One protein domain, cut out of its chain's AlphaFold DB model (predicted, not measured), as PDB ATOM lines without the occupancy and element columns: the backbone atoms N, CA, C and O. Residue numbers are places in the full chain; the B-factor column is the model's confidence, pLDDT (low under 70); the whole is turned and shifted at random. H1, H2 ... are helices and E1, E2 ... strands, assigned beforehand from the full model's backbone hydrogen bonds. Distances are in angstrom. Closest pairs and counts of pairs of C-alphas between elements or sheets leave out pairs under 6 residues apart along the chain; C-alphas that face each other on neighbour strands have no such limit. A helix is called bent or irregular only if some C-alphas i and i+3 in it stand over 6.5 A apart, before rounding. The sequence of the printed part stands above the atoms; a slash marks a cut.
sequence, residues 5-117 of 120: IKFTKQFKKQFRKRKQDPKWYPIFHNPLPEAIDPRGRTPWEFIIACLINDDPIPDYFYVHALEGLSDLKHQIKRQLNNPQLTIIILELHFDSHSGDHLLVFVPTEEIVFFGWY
ATOM      1  N   ILE A   5      30.078   4.629  30.079       71.38
ATOM      2  CA  ILE A   5      31.414   5.188  30.294       71.38
ATOM      3  C   ILE A   5      32.395   4.581  29.297       71.38
ATOM      4  O   ILE A   5      32.526   3.357  29.208       71.38
ATOM      5  N   LYS A   6      33.141   5.431  28.580       71.88
ATOM      6  CA  LYS A   6      34.237   4.999  27.709       71.88
ATOM      7  C   LYS A   6      35.549   5.631  28.145       71.88
ATOM      8  O   LYS A   6      35.731   6.837  28.186       71.88
ATOM      9  N   PHE A   7      36.524   4.770  28.391       72.12
ATOM     10  CA  PHE A   7      37.879   5.185  28.722       72.12
ATOM     11  C   PHE A   7      38.794   5.034  27.510       72.12
ATOM     12  O   PHE A   7      38.800   3.979  26.862       72.12
ATOM     13  N   THR A   8      39.640   6.033  27.258       69.69
ATOM     14  CA  THR A   8      40.725   5.897  26.277       69.69
ATOM     15  C   THR A   8      41.730   4.835  26.741       69.69
ATOM     16  O   THR A   8      41.863   4.549  27.936       69.69
ATOM     17  N   LYS A   9      42.474   4.223  25.810       72.19
ATOM     18  CA  LYS A   9      43.517   3.236  26.165       72.19
ATOM     19  C   LYS A   9      44.569   3.838  27.105       72.19
ATOM     20  O   LYS A   9      44.979   3.185  28.065       72.19
ATOM     21  N   GLN A  10      44.970   5.082  26.845       70.75
ATOM     22  CA  GLN A  10      45.921   5.823  27.673       70.75
ATOM     23  C   GLN A  10      45.364   6.061  29.076       70.75
ATOM     24  O   GLN A  10      46.053   5.768  30.054       70.75
ATOM     25  N   PHE A  11      44.100   6.485  29.182       74.31
ATOM     26  CA  PHE A  11      43.446   6.649  30.474       74.31
ATOM     27  C   PHE A  11      43.388   5.332  31.243       74.31
ATOM     28  O   PHE A  11      43.843   5.292  32.376       74.31
ATOM     29  N   LYS A  12      42.943   4.224  30.628       77.56
ATOM     30  CA  LYS A  12      42.907   2.907  31.296       77.56
ATOM     31  C   LYS A  12      44.272   2.507  31.864       77.56
ATOM     32  O   LYS A  12      44.341   1.969  32.968       77.56
ATOM     33  N   LYS A  13      45.356   2.758  31.119       79.62
ATOM     34  CA  LYS A  13      46.727   2.467  31.566       79.62
ATOM     35  C   LYS A  13      47.110   3.314  32.781       79.62
ATOM     36  O   LYS A  13      47.618   2.763  33.751       79.62
ATOM     37  N   GLN A  14      46.859   4.621  32.732       74.88
ATOM     38  CA  GLN A  14      47.179   5.525  33.839       74.88
ATOM     39  C   GLN A  14      46.289   5.280  35.057       74.88
ATOM     40  O   GLN A  14      46.790   5.198  36.167       74.88
ATOM     41  N   PHE A  15      44.995   5.053  34.849       79.81
ATOM     42  CA  PHE A  15      44.035   4.713  35.893       79.81
ATOM     43  C   PHE A  15      44.488   3.495  36.704       79.81
ATOM     44  O   PHE A  15      44.531   3.550  37.926       79.81
ATOM     45  N   ARG A  16      44.925   2.417  36.034       83.56
ATOM     46  CA  ARG A  16      45.476   1.231  36.716       83.56
ATOM     47  C   ARG A  16      46.695   1.555  37.578       83.56
ATOM     48  O   ARG A  16      46.800   1.012  38.669       83.56
ATOM     49  N   LYS A  17      47.589   2.428  37.098       82.75
ATOM     50  CA  LYS A  17      48.751   2.884  37.873       82.75
ATOM     51  C   LYS A  17      48.324   3.719  39.079       82.75
ATOM     52  O   LYS A  17      48.790   3.463  40.178       82.75
ATOM     53  N   ARG A  18      47.406   4.672  38.887       79.00
ATOM     54  CA  ARG A  18      46.906   5.546  39.957       79.00
ATOM     55  C   ARG A  18      46.170   4.778  41.045       79.00
ATOM     56  O   ARG A  18      46.392   5.059  42.206       79.00
ATOM     57  N   LYS A  19      45.403   3.737  40.716       83.00
ATOM     58  CA  LYS A  19      44.795   2.873  41.746       83.00
ATOM     59  C   LYS A  19      45.811   2.189  42.671       83.00
ATOM     60  O   LYS A  19      45.423   1.727  43.733       83.00
ATOM     61  N   GLN A  20      47.071   2.071  42.257       84.19
ATOM     62  CA  GLN A  20      48.148   1.471  43.049       84.19
ATOM     63  C   GLN A  20      49.037   2.524  43.729       84.19
ATOM     64  O   GLN A  20      49.909   2.169  44.513       84.19
ATOM     65  N   ASP A  21      48.845   3.804  43.409       81.25
ATOM     66  CA  ASP A  21      49.639   4.911  43.926       81.25
ATOM     67  C   ASP A  21      49.120   5.301  45.324       81.25
ATOM     68  O   ASP A  21      47.947   5.665  45.447       81.25
ATOM     69  N   PRO A  22      49.952   5.256  46.384       84.25
ATOM     70  CA  PRO A  22      49.529   5.634  47.731       84.25
ATOM     71  C   PRO A  22      48.959   7.055  47.825       84.25
ATOM     72  O   PRO A  22      48.047   7.277  48.621       84.25
ATOM     73  N   LYS A  23      49.417   7.997  46.979       80.19
ATOM     74  CA  LYS A  23      48.866   9.366  46.919       80.19
ATOM     75  C   LYS A  23      47.380   9.357  46.533       80.19
ATOM     76  O   LYS A  23      46.620  10.207  46.974       80.19
ATOM     77  N   TRP A  24      46.962   8.377  45.737       79.62
ATOM     78  CA  TRP A  24      45.610   8.251  45.192       79.62
ATOM     79  C   TRP A  24      44.712   7.318  45.996       79.62
ATOM     80  O   TRP A  24      43.520   7.213  45.705       79.62
ATOM     81  N   TYR A  25      45.265   6.637  46.998       84.94
ATOM     82  CA  TYR A  25      44.524   5.677  47.800       84.94
ATOM     83  C   TYR A  25      43.213   6.260  48.366       84.94
ATOM     84  O   TYR A  25      42.173   5.625  48.167       84.94
ATOM     85  N   PRO A  26      43.186   7.474  48.960       86.25
ATOM     86  CA  PRO A  26      41.948   8.028  49.512       86.25
ATOM     87  C   PRO A  26      40.829   8.183  48.474       86.25
ATOM     88  O   PRO A  26      39.670   7.944  48.782       86.25
ATOM     89  N   ILE A  27      41.174   8.500  47.224       84.69
ATOM     90  CA  ILE A  27      40.217   8.759  46.136       84.69
ATOM     91  C   ILE A  27      39.463   7.487  45.728       84.69
ATOM     92  O   ILE A  27      38.306   7.548  45.308       84.69
ATOM     93  N   PHE A  28      40.126   6.332  45.835       86.06
ATOM     94  CA  PHE A  28      39.606   5.044  45.373       86.06
ATOM     95  C   PHE A  28      39.166   4.103  46.492       86.06
ATOM     96  O   PHE A  28      38.584   3.061  46.186       86.06
ATOM     97  N   HIS A  29      39.483   4.420  47.749       88.88
ATOM     98  CA  HIS A  29      39.285   3.501  48.871       88.88
ATOM     99  C   HIS A  29      38.651   4.136  50.104       88.88
ATOM    100  O   HIS A  29      37.992   3.417  50.853       88.88
ATOM    101  N   ASN A  30      38.801   5.446  50.318       90.69
ATOM    102  CA  ASN A  30      38.161   6.097  51.455       90.69
ATOM    103  C   ASN A  30      36.786   6.620  51.031       90.69
ATOM    104  O   ASN A  30      36.670   7.205  49.952       90.69
ATOM    105  N   PRO A  31      35.743   6.428  51.852       93.19
ATOM    106  CA  PRO A  31      34.448   7.027  51.581       93.19
ATOM    107  C   PRO A  31      34.539   8.554  51.692       93.19
ATOM    108  O   PRO A  31      35.337   9.093  52.465       93.19
ATOM    109  N   LEU A  32      33.694   9.249  50.936       90.38
ATOM    110  CA  LEU A  32      33.442  10.667  51.164       90.38
ATOM    111  C   LEU A  32      32.854  10.891  52.568       90.38
ATOM    112  O   LEU A  32      32.205   9.996  53.117       90.38
ATOM    113  N   PRO A  33      33.027  12.096  53.140       90.81
ATOM    114  CA  PRO A  33      32.286  12.509  54.323       90.81
ATOM    115  C   PRO A  33      30.777  12.273  54.158       90.81
ATOM    116  O   PRO A  33      30.208  12.601  53.116       90.81
ATOM    117  N   GLU A  34      30.117  11.774  55.205       92.25
ATOM    118  CA  GLU A  34      28.677  11.454  55.196       92.25
ATOM    119  C   GLU A  34      27.802  12.661  54.815       92.25
ATOM    120  O   GLU A  34      26.790  12.514  54.135       92.25
ATOM    121  N   ALA A  35      28.238  13.871  55.182       91.00
ATOM    122  CA  ALA A  35      27.578  15.123  54.812       91.00
ATOM    123  C   ALA A  35      27.556  15.392  53.292       91.00
ATOM    124  O   ALA A  35      26.736  16.177  52.824       91.00
ATOM    125  N   ILE A  36      28.461  14.769  52.532       89.12
ATOM    126  CA  ILE A  36      28.589  14.906  51.074       89.12
ATOM    127  C   ILE A  36      27.939  13.716  50.381       89.12
ATOM    128  O   ILE A  36      27.195  13.887  49.416       89.12
ATOM    129  N   ASP A  37      28.210  12.509  50.879       92.88
ATOM    130  CA  ASP A  37      27.572  11.300  50.387       92.88
ATOM    131  C   ASP A  37      27.175  10.350  51.524       92.88
ATOM    132  O   ASP A  37      27.998   9.552  51.982       92.88
ATOM    133  N   PRO A  38      25.890  10.321  51.921       92.25
ATOM    134  CA  PRO A  38      25.420   9.410  52.963       92.25
ATOM    135  C   PRO A  38      25.465   7.938  52.526       92.25
ATOM    136  O   PRO A  38      25.292   7.038  53.340       92.25
ATOM    137  N   ARG A  39      25.690   7.662  51.232       93.62
ATOM    138  CA  ARG A  39      25.845   6.297  50.709       93.62
ATOM    139  C   ARG A  39      27.250   5.731  50.924       93.62
ATOM    140  O   ARG A  39      27.462   4.561  50.614       93.62
ATOM    141  N   GLY A  40      28.192   6.537  51.423       93.25
ATOM    142  CA  GLY A  40      29.552   6.099  51.725       93.25
ATOM    143  C   GLY A  40      30.357   5.686  50.493       93.25
ATOM    144  O   GLY A  40      31.224   4.820  50.599       93.25
ATOM    145  N   ARG A  41      30.069   6.256  49.315       94.19
ATOM    146  CA  ARG A  41      30.869   6.005  48.111       94.19
ATOM    147  C   ARG A  41      32.219   6.692  48.228       94.19
ATOM    148  O   ARG A  41      32.368   7.726  48.880       94.19
ATOM    149  N   THR A  42      33.201   6.137  47.532       91.38
ATOM    150  CA  THR A  42      34.487   6.809  47.342       91.38
ATOM    151  C   THR A  42      34.328   8.049  46.452       91.38
ATOM    152  O   THR A  42      33.387   8.111  45.649       91.38
ATOM    153  N   PRO A  43      35.253   9.025  46.521       88.50
ATOM    154  CA  PRO A  43      35.229  10.194  45.646       88.50
ATOM    155  C   PRO A  43      35.098   9.838  44.156       88.50
ATOM    156  O   PRO A  43      34.299  10.436  43.435       88.50
ATOM    157  N   TRP A  44      35.821   8.811  43.696       86.44
ATOM    158  CA  TRP A  44      35.729   8.331  42.316       86.44
ATOM    159  C   TRP A  44      34.341   7.777  41.963       86.44
ATOM    160  O   TRP A  44      33.765   8.150  40.942       86.44
ATOM    161  N   GLU A  45      33.792   6.888  42.791       89.12
ATOM    162  CA  GLU A  45      32.473   6.281  42.557       89.12
ATOM    163  C   GLU A  45      31.349   7.317  42.573       89.12
ATOM    164  O   GLU A  45      30.402   7.220  41.790       89.12
ATOM    165  N   PHE A  46      31.464   8.320  43.442       90.62
ATOM    166  CA  PHE A  46      30.512   9.413  43.532       90.62
ATOM    167  C   PHE A  46      30.471  10.232  42.239       90.62
ATOM    168  O   PHE A  46      29.404  10.368  41.643       90.62
ATOM    169  N   ILE A  47      31.628  10.699  41.754       86.31
ATOM    170  CA  ILE A  47      31.716  11.470  40.504       86.31
ATOM    171  C   ILE A  47      31.203  10.660  39.316       86.31
ATOM    172  O   ILE A  47      30.442  11.168  38.498       86.31
ATOM    173  N   ILE A  48      31.575   9.383  39.233       84.50
ATOM    174  CA  ILE A  48      31.096   8.476  38.186       84.50
ATOM    175  C   ILE A  48      29.566   8.410  38.171       84.50
ATOM    176  O   ILE A  48      28.962   8.501  37.101       84.50
ATOM    177  N   ALA A  49      28.943   8.284  39.344       86.88
ATOM    178  CA  ALA A  49      27.493   8.271  39.461       86.88
ATOM    179  C   ALA A  49      26.876   9.606  39.021       86.88
ATOM    180  O   ALA A  49      25.939   9.580  38.225       86.88
ATOM    181  N   CYS A  50      27.432  10.746  39.452       86.06
ATOM    182  CA  CYS A  50      26.952  12.061  39.021       86.06
ATOM    183  C   CYS A  50      26.967  12.195  37.494       86.06
ATOM    184  O   CYS A  50      25.963  12.558  36.888       86.06
ATOM    185  N   LEU A  51      28.068  11.809  36.846       80.06
ATOM    186  CA  LEU A  51      28.214  11.910  35.390       80.06
ATOM    187  C   LEU A  51      27.247  10.986  34.627       80.06
ATOM    188  O   LEU A  51      26.691  11.385  33.598       80.06
ATOM    189  N   ILE A  52      27.045   9.755  35.114       79.75
ATOM    190  CA  ILE A  52      26.105   8.798  34.505       79.75
ATOM    191  C   ILE A  52      24.665   9.306  34.610       79.75
ATOM    192  O   ILE A  52      23.908   9.176  33.645       79.75
ATOM    193  N   ASN A  53      24.304   9.869  35.763       83.50
ATOM    194  CA  ASN A  53      22.938  10.282  36.081       83.50
ATOM    195  C   ASN A  53      22.597  11.710  35.647       83.50
ATOM    196  O   ASN A  53      21.425  12.067  35.678       83.50
ATOM    197  N   ASP A  54      23.591  12.499  35.231       79.06
ATOM    198  CA  ASP A  54      23.452  13.950  35.047       79.06
ATOM    199  C   ASP A  54      23.166  14.718  36.345       79.06
ATOM    200  O   ASP A  54      22.559  15.788  36.322       79.06
ATOM    201  N   ASP A  55      23.603  14.176  37.484       86.38
ATOM    202  CA  ASP A  55      23.464  14.858  38.767       86.38
ATOM    203  C   ASP A  55      24.519  15.975  38.882       86.38
ATOM    204  O   ASP A  55      25.658  15.809  38.421       86.38
ATOM    205  N   PRO A  56      24.195  17.101  39.543       87.31
ATOM    206  CA  PRO A  56      25.166  18.154  39.802       87.31
ATOM    207  C   PRO A  56      26.331  17.626  40.647       87.31
ATOM    208  O   PRO A  56      26.139  16.894  41.622       87.31
ATOM    209  N   ILE A  57      27.550  18.026  40.286       87.44
ATOM    210  CA  ILE A  57      28.745  17.726  41.076       87.44
ATOM    211  C   ILE A  57      28.862  18.785  42.189       87.44
ATOM    212  O   ILE A  57      28.843  19.973  41.872       87.44
ATOM    213  N   PRO A  58      28.990  18.393  43.471       89.00
ATOM    214  CA  PRO A  58      29.130  19.332  44.582       89.00
ATOM    215  C   PRO A  58      30.403  20.182  44.512       89.00
ATOM    216  O   PRO A  58      31.463  19.687  44.122       89.00
ATOM    217  N   ASP A  59      30.327  21.406  45.043       86.75
ATOM    218  CA  ASP A  59      31.453  22.354  45.144       86.75
ATOM    219  C   ASP A  59      32.658  21.803  45.917       86.75
ATOM    220  O   ASP A  59      33.778  22.266  45.725       86.75
ATOM    221  N   TYR A  60      32.454  20.769  46.740       86.56
ATOM    222  CA  TYR A  60      33.527  20.020  47.400       86.56
ATOM    223  C   TYR A  60      34.649  19.589  46.443       86.56
ATOM    224  O   TYR A  60      35.809  19.520  46.842       86.56
ATOM    225  N   PHE A  61      34.301  19.301  45.186       84.75
ATOM    226  CA  PHE A  61      35.246  18.871  44.162       84.75
ATOM    227  C   PHE A  61      35.889  20.020  43.383       84.75
ATOM    228  O   PHE A  61      36.610  19.735  42.431       84.75
ATOM    229  N   TYR A  62      35.624  21.283  43.735       83.50
ATOM    230  CA  TYR A  62      36.158  22.474  43.058       83.50
ATOM    231  C   TYR A  62      36.076  22.344  41.532       83.50
ATOM    232  O   TYR A  62      37.084  22.307  40.830       83.50
ATOM    233  N   VAL A  63      34.855  22.153  41.024       82.62
ATOM    234  CA  VAL A  63      34.654  21.861  39.606       82.62
ATOM    235  C   VAL A  63      34.915  23.102  38.769       82.62
ATOM    236  O   VAL A  63      34.246  24.122  38.935       82.62
ATOM    237  N   HIS A  64      35.829  22.996  37.806       82.31
ATOM    238  CA  HIS A  64      36.139  24.091  36.892       82.31
ATOM    239  C   HIS A  64      36.066  23.636  35.438       82.31
ATOM    240  O   HIS A  64      36.613  22.604  35.069       82.31
ATOM    241  N   ALA A  65      35.385  24.397  34.585       81.38
ATOM    242  CA  ALA A  65      35.442  24.151  33.150       81.38
ATOM    243  C   ALA A  65      36.776  24.664  32.603       81.38
ATOM    244  O   ALA A  65      37.132  25.823  32.820       81.38
ATOM    245  N   LEU A  66      37.501  23.811  31.879       77.50
ATOM    246  CA  LEU A  66      38.721  24.228  31.205       77.50
ATOM    247  C   LEU A  66      38.437  24.731  29.792       77.50
ATOM    248  O   LEU A  66      37.900  24.022  28.929       77.50
ATOM    249  N   GLU A  67      38.899  25.952  29.549       79.69
ATOM    250  CA  GLU A  67      38.928  26.577  28.234       79.69
ATOM    251  C   GLU A  67      40.284  26.375  27.540       79.69
ATOM    252  O   GLU A  67      41.263  25.944  28.140       79.69
ATOM    253  N   GLY A  68      40.345  26.634  26.231       76.19
ATOM    254  CA  GLY A  68      41.608  26.612  25.473       76.19
ATOM    255  C   GLY A  68      42.143  25.232  25.055       76.19
ATOM    256  O   GLY A  68      43.104  25.161  24.300       76.19
ATOM    257  N   LEU A  69      41.501  24.127  25.441       78.19
ATOM    258  CA  LEU A  69      41.923  22.755  25.099       78.19
ATOM    259  C   LEU A  69      41.425  22.271  23.718       78.19
ATOM    260  O   LEU A  69      40.854  21.182  23.586       78.19
ATOM    261  N   SER A  70      41.593  23.087  22.676       81.06
ATOM    262  CA  SER A  70      41.072  22.822  21.321       81.06
ATOM    263  C   SER A  70      41.585  21.510  20.715       81.06
ATOM    264  O   SER A  70      40.790  20.744  20.163       81.06
ATOM    265  N   ASP A  71      42.876  21.208  20.869       79.25
ATOM    266  CA  ASP A  71      43.503  19.999  20.321       79.25
ATOM    267  C   ASP A  71      42.932  18.722  20.940       79.25
ATOM    268  O   ASP A  71      42.590  17.770  20.230       79.25
ATOM    269  N   LEU A  72      42.743  18.723  22.260       76.25
ATOM    270  CA  LEU A  72      42.140  17.613  22.991       76.25
ATOM    271  C   LEU A  72      40.667  17.428  22.601       76.25
ATOM    272  O   LEU A  72      40.246  16.307  22.302       76.25
ATOM    273  N   LYS A  73      39.895  18.524  22.513       79.44
ATOM    274  CA  LYS A  73      38.512  18.492  22.004       79.44
ATOM    275  C   LYS A  73      38.478  17.870  20.600       79.44
ATOM    276  O   LYS A  73      37.674  16.978  20.328       79.44
ATOM    277  N   HIS A  74      39.386  18.263  19.712       81.38
ATOM    278  CA  HIS A  74      39.456  17.722  18.356       81.38
ATOM    279  C   HIS A  74      39.872  16.239  18.312       81.38
ATOM    280  O   HIS A  74      39.278  15.452  17.568       81.38
ATOM    281  N   GLN A  75      40.830  15.818  19.142       77.56
ATOM    282  CA  GLN A  75      41.226  14.414  19.269       77.56
ATOM    283  C   GLN A  75      40.055  13.538  19.730       77.56
ATOM    284  O   GLN A  75      39.844  12.457  19.176       77.56
ATOM    285  N   ILE A  76      39.271  14.006  20.703       75.94
ATOM    286  CA  ILE A  76      38.105  13.276  21.205       75.94
ATOM    287  C   ILE A  76      37.025  13.163  20.123       75.94
ATOM    288  O   ILE A  76      36.544  12.059  19.874       75.94
ATOM    289  N   LYS A  77      36.703  14.255  19.412       79.69
ATOM    290  CA  LYS A  77      35.758  14.233  18.275       79.69
ATOM    291  C   LYS A  77      36.134  13.185  17.229       79.69
ATOM    292  O   LYS A  77      35.269  12.453  16.754       79.69
ATOM    293  N   ARG A  78      37.430  13.080  16.904       82.25
ATOM    294  CA  ARG A  78      37.964  12.064  15.983       82.25
ATOM    295  C   ARG A  78      37.824  10.647  16.534       82.25
ATOM    296  O   ARG A  78      37.356   9.773  15.816       82.25
ATOM    297  N   GLN A  79      38.188  10.415  17.798       74.94
ATOM    298  CA  GLN A  79      38.037   9.097  18.438       74.94
ATOM    299  C   GLN A  79      36.578   8.641  18.510       74.94
ATOM    300  O   GLN A  79      36.301   7.444  18.461       74.94
ATOM    301  N   LEU A  80      35.659   9.596  18.619       75.81
ATOM    302  CA  LEU A  80      34.222   9.367  18.649       75.81
ATOM    303  C   LEU A  80      33.550   9.322  17.286       75.81
ATOM    304  O   LEU A  80      32.357   9.037  17.224       75.81
ATOM    305  N   ASN A  81      34.294   9.603  16.218       81.94
ATOM    306  CA  ASN A  81      33.762   9.749  14.871       81.94
ATOM    307  C   ASN A  81      32.544  10.695  14.808       81.94
ATOM    308  O   ASN A  81      31.590  10.449  14.073       81.94
ATOM    309  N   ASN A  82      32.557  11.766  15.609       79.19
ATOM    310  CA  ASN A  82      31.472  12.739  15.646       79.19
ATOM    311  C   ASN A  82      32.029  14.173  15.795       79.19
ATOM    312  O   ASN A  82      32.356  14.611  16.902       79.19
ATOM    313  N   PRO A  83      32.149  14.922  14.681       79.31
ATOM    314  CA  PRO A  83      32.714  16.271  14.682       79.31
ATOM    315  C   PRO A  83      31.785  17.327  15.301       79.31
ATOM    316  O   PRO A  83      32.264  18.379  15.733       79.31
ATOM    317  N   GLN A  84      30.478  17.056  15.381       81.38
ATOM    318  CA  GLN A  84      29.483  18.000  15.897       81.38
ATOM    319  C   GLN A  84      29.328  17.940  17.422       81.38
ATOM    320  O   GLN A  84      28.631  18.775  17.986       81.38
ATOM    321  N   LEU A  85      30.000  17.003  18.102       78.25
ATOM    322  CA  LEU A  85      29.927  16.903  19.558       78.25
ATOM    323  C   LEU A  85      30.334  18.209  20.239       78.25
ATOM    324  O   LEU A  85      31.414  18.756  19.987       78.25
ATOM    325  N   THR A  86      29.491  18.663  21.158       77.25
ATOM    326  CA  THR A  86      29.867  19.669  22.144       77.25
ATOM    327  C   THR A  86      30.702  18.980  23.212       77.25
ATOM    328  O   THR A  86      30.291  17.973  23.780       77.25
ATOM    329  N   ILE A  87      31.906  19.495  23.453       75.75
ATOM    330  CA  ILE A  87      32.838  18.922  24.424       75.75
ATOM    331  C   ILE A  87      33.099  19.943  25.521       75.75
ATOM    332  O   ILE A  87      33.693  20.992  25.261       75.75
ATOM    333  N   ILE A  88      32.684  19.591  26.736       76.12
ATOM    334  CA  ILE A  88      32.950  20.336  27.967       76.12
ATOM    335  C   ILE A  88      33.978  19.549  28.761       76.12
ATOM    336  O   ILE A  88      33.697  18.422  29.147       76.12
ATOM    337  N   ILE A  89      35.140  20.148  28.997       76.56
ATOM    338  CA  ILE A  89      36.233  19.543  29.756       76.56
ATOM    339  C   ILE A  89      36.179  20.113  31.166       76.56
ATOM    340  O   ILE A  89      36.144  21.332  31.316       76.56
ATOM    341  N   LEU A  90      36.160  19.245  32.176       78.00
ATOM    342  CA  LEU A  90      36.076  19.643  33.578       78.00
ATOM    343  C   LEU A  90      37.380  19.330  34.317       78.00
ATOM    344  O   LEU A  90      38.080  18.368  34.027       78.00
ATOM    345  N   GLU A  91      37.694  20.139  35.307       77.69
ATOM    346  CA  GLU A  91      38.705  19.903  36.320       77.69
ATOM    347  C   GLU A  91      38.027  19.633  37.642       77.69
ATOM    348  O   GLU A  91      37.032  20.274  37.963       77.69
ATOM    349  N   LEU A  92      38.534  18.627  38.356       79.19
ATOM    350  CA  LEU A  92      38.017  18.191  39.642       79.19
ATOM    351  C   LEU A  92      39.187  17.995  40.601       79.19
ATOM    352  O   LEU A  92      40.209  17.403  40.248       79.19
ATOM    353  N   HIS A  93      38.983  18.427  41.836       79.19
ATOM    354  CA  HIS A  93      39.911  18.292  42.944       79.19
ATOM    355  C   HIS A  93      39.335  17.291  43.939       79.19
ATOM    356  O   HIS A  93      38.387  17.576  44.665       79.19
ATOM    357  N   PHE A  94      39.905  16.090  43.969       75.94
ATOM    358  CA  PHE A  94      39.412  15.018  44.831       75.94
ATOM    359  C   PHE A  94      39.898  15.122  46.286       75.94
ATOM    360  O   PHE A  94      39.343  14.445  47.148       75.94
ATOM    361  N   ASP A  95      40.912  15.946  46.566       66.69
ATOM    362  CA  ASP A  95      41.500  16.124  47.901       66.69
ATOM    363  C   ASP A  95      41.320  17.541  48.479       66.69
ATOM    364  O   ASP A  95      41.938  17.901  49.480       66.69
ATOM    365  N   SER A  96      40.412  18.324  47.891       55.38
ATOM    366  CA  SER A  96      39.951  19.651  48.322       55.38
ATOM    367  C   SER A  96      40.978  20.792  48.383       55.38
ATOM    368  O   SER A  96      40.543  21.936  48.362       55.38
ATOM    369  N   HIS A  97      42.294  20.558  48.467       53.47
ATOM    370  CA  HIS A  97      43.222  21.662  48.774       53.47
ATOM    371  C   HIS A  97      44.600  21.634  48.086       53.47
ATOM    372  O   HIS A  97      45.167  22.716  47.933       53.47
ATOM    373  N   SER A  98      45.175  20.496  47.654       50.94
ATOM    374  CA  SER A  98      46.573  20.528  47.158       50.94
ATOM    375  C   SER A  98      47.086  19.290  46.396       50.94
ATOM    376  O   SER A  98      48.272  18.962  46.499       50.94
ATOM    377  N   GLY A  99      46.254  18.593  45.615       47.66
ATOM    378  CA  GLY A  99      46.733  17.443  44.841       47.66
ATOM    379  C   GLY A  99      45.825  17.011  43.692       47.66
ATOM    380  O   GLY A  99      44.963  16.159  43.849       47.66
ATOM    381  N   ASP A 100      46.116  17.586  42.527       52.78
ATOM    382  CA  ASP A 100      45.887  17.160  41.141       52.78
ATOM    383  C   ASP A 100      44.945  15.960  40.802       52.78
ATOM    384  O   ASP A 100      45.166  14.838  41.249       52.78
ATOM    385  N   HIS A 101      44.010  16.098  39.846       59.16
ATOM    386  CA  HIS A 101      44.242  16.039  38.381       59.16
ATOM    387  C   HIS A 101      42.926  16.208  37.603       59.16
ATOM    388  O   HIS A 101      41.916  15.568  37.907       59.16
ATOM    389  N   LEU A 102      43.032  16.944  36.491       54.44
ATOM    390  CA  LEU A 102      42.012  17.165  35.472       54.44
ATOM    391  C   LEU A 102      41.230  15.906  35.080       54.44
ATOM    392  O   LEU A 102      41.812  14.918  34.619       54.44
ATOM    393  N   LEU A 103      39.899  15.999  35.151       59.41
ATOM    394  CA  LEU A 103      38.985  14.988  34.644       59.41
ATOM    395  C   LEU A 103      38.378  15.416  33.308       59.41
ATOM    396  O   LEU A 103      37.292  15.987  33.258       59.41
ATOM    397  N   VAL A 104      39.014  15.057  32.193       55.97
ATOM    398  CA  VAL A 104      38.452  15.365  30.870       55.97
ATOM    399  C   VAL A 104      37.191  14.549  30.612       55.97
ATOM    400  O   VAL A 104      37.262  13.452  30.061       55.97
ATOM    401  N   PHE A 105      36.051  15.104  31.005       64.75
ATOM    402  CA  PHE A 105      34.720  14.637  30.673       64.75
ATOM    403  C   PHE A 105      34.330  15.101  29.266       64.75
ATOM    404  O   PHE A 105      34.872  16.065  28.737       64.75
ATOM    405  N   VAL A 106      33.402  14.380  28.641       60.47
ATOM    406  CA  VAL A 106      32.584  14.882  27.536       60.47
ATOM    407  C   VAL A 106      31.158  14.474  27.883       60.47
ATOM    408  O   VAL A 106      30.890  13.278  27.851       60.47
ATOM    409  N   PRO A 107      30.246  15.393  28.221       57.62
ATOM    410  CA  PRO A 107      28.833  15.063  28.279       57.62
ATOM    411  C   PRO A 107      28.329  14.914  26.851       57.62
ATOM    412  O   PRO A 107      28.057  15.899  26.171       57.62
ATOM    413  N   THR A 108      28.219  13.681  26.368       61.50
ATOM    414  CA  THR A 108      27.254  13.383  25.304       61.50
ATOM    415  C   THR A 108      26.030  12.725  25.934       61.50
ATOM    416  O   THR A 108      26.075  12.293  27.086       61.50
ATOM    417  N   GLU A 109      24.941  12.589  25.179       57.44
ATOM    418  CA  GLU A 109      23.760  11.836  25.629       57.44
ATOM    419  C   GLU A 109      24.085  10.374  26.011       57.44
ATOM    420  O   GLU A 109      23.293   9.725  26.692       57.44
ATOM    421  N   GLU A 110      25.265   9.857  25.636       53.59
ATOM    422  CA  GLU A 110      25.585   8.431  25.718       53.59
ATOM    423  C   GLU A 110      26.974   8.079  26.272       53.59
ATOM    424  O   GLU A 110      27.183   6.914  26.626       53.59
ATOM    425  N   ILE A 111      27.949   8.999  26.312       55.59
ATOM    426  CA  ILE A 111      29.355   8.632  26.543       55.59
ATOM    427  C   ILE A 111      30.081   9.596  27.476       55.59
ATOM    428  O   ILE A 111      30.279  10.747  27.124       55.59
ATOM    429  N   VAL A 112      30.607   9.074  28.586       54.19
ATOM    430  CA  VAL A 112      31.540   9.767  29.489       54.19
ATOM    431  C   VAL A 112      32.978   9.421  29.090       54.19
ATOM    432  O   VAL A 112      33.372   8.256  29.188       54.19
ATOM    433  N   PHE A 113      33.760  10.406  28.632       56.31
ATOM    434  CA  PHE A 113      35.208  10.254  28.424       56.31
ATOM    435  C   PHE A 113      35.989  10.582  29.680       56.31
ATOM    436  O   PHE A 113      35.529  11.342  30.520       56.31
ATOM    437  N   PHE A 114      37.179  10.000  29.778       60.12
ATOM    438  CA  PHE A 114      38.149  10.337  30.803       60.12
ATOM    439  C   PHE A 114      39.533  10.463  30.167       60.12
ATOM    440  O   PHE A 114      39.985   9.568  29.436       60.12
ATOM    441  N   GLY A 115      40.210  11.563  30.469       54.56
ATOM    442  CA  GLY A 115      41.592  11.847  30.110       54.56
ATOM    443  C   GLY A 115      42.262  12.586  31.261       54.56
ATOM    444  O   GLY A 115      41.599  13.350  31.951       54.56
ATOM    445  N   TRP A 116      43.551  12.326  31.467       56.12
ATOM    446  CA  TRP A 116      44.380  13.115  32.375       56.12
ATOM    447  C   TRP A 116      45.078  14.189  31.547       56.12
ATOM    448  O   TRP A 116      45.642  13.854  30.502       56.12
ATOM    449  N   TYR A 117      45.055  15.436  32.002       46.28
ATOM    450  CA  TYR A 117      45.898  16.496  31.457       46.28
ATOM    451  C   TYR A 117      46.993  16.802  32.456       46.28
ATOM    452  O   TYR A 117      46.757  16.901  33.660       46.28
TER     453      TYR A 117
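Overview. This is residues 5 to 117 of the 120 residues of an uncharacterized protein of Lactobacillus kisonensis DSM 19906 = JCM 15041 (UniProt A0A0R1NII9). Three helices, H1, H2 and H3, make a C, and the small strand pair E1 E2 bridges its two ends, near residues 10 to 15 of H1 and residues 48 to 52 of H3. Long loops, residues 54 to 69 and 80 to 110, run over one side of this C, while H4 sits at one end of the longest axis and touches no other helix. The printed part has 113 residues, with named elements in the order E1, H1, H2, H3, H4, E2; the sheet, E1 then E2, is parallel. The class is mostly helix, though under half of the residues are in named elements. The whole is compact, with a radius of gyration of the C-alphas of 14.2 A and spans of 41 by 28 by 23 A.

Along the chain. E1, residues 5 to 7, begins at C-alpha 5 (31.414, 5.188, 30.294) and is 6.7 A long. H1, residues 9 to 18, is 14.4 A long. H2, residues 22 to 29, is 10.5 A long and irregular: C-alphas 23 and 26 are 7.5 A apart. H3, residues 43 to 53, begins at C-alpha 43 (35.229, 10.194, 45.646) and is 15.6 A long. H4, residues 70 to 79, is 14.3 A long. E2, residues 111 to 114, is 9.9 A long and ends at C-alpha 114 (38.149, 10.337, 30.803).

Arrangement. E1 and E2 are parallel neighbours at 36 degrees, with N 6 and O 112 within hydrogen-bond range at 2.9 A. They form a strand-helix-strand unit, two parallel neighbour strands with H1, H2, H3 and H4 between them along the chain. The closest C-alphas of H1 and E2, those of Phe 11 and Phe 114, are 6.5 A apart; those of H3 and E2, Leu 51 and Val 112, are 7.1 A apart. H1 and H2 are close but not clearly touching, about perpendicular at 78 degrees, with the C-alphas of Arg 18 and Trp 24 closest at 6.0 A. H2 and H3 touch, the C-alphas of Ile 27 and Pro 43 closest at 5.2 A, at a steep tilt of 47 degrees, the same way. H1 and H3 are apart, and H4 is apart from H1, H2, H3 and E1. Residues 64 to 65 pair with residues 90 to 91, antiparallel. Every O i to N i+4 pair is within hydrogen-bond range in H1, H3 and H4; in H2 it is 1 of 4, beside 3 of 5 O i to N i+3 pairs.

Size, cuts and confidence. The two C-alphas farthest apart, those of Glu 34 and Pro 83, are 41.0 A apart. The printed part has no cut. The links H2 to H3, H3 to H4 and H4 to E2 are long, with 13, 16 and 31 residues. The mean pLDDT of the printed part is 77.0; residue 8 and residues 95 to 117 are under 70.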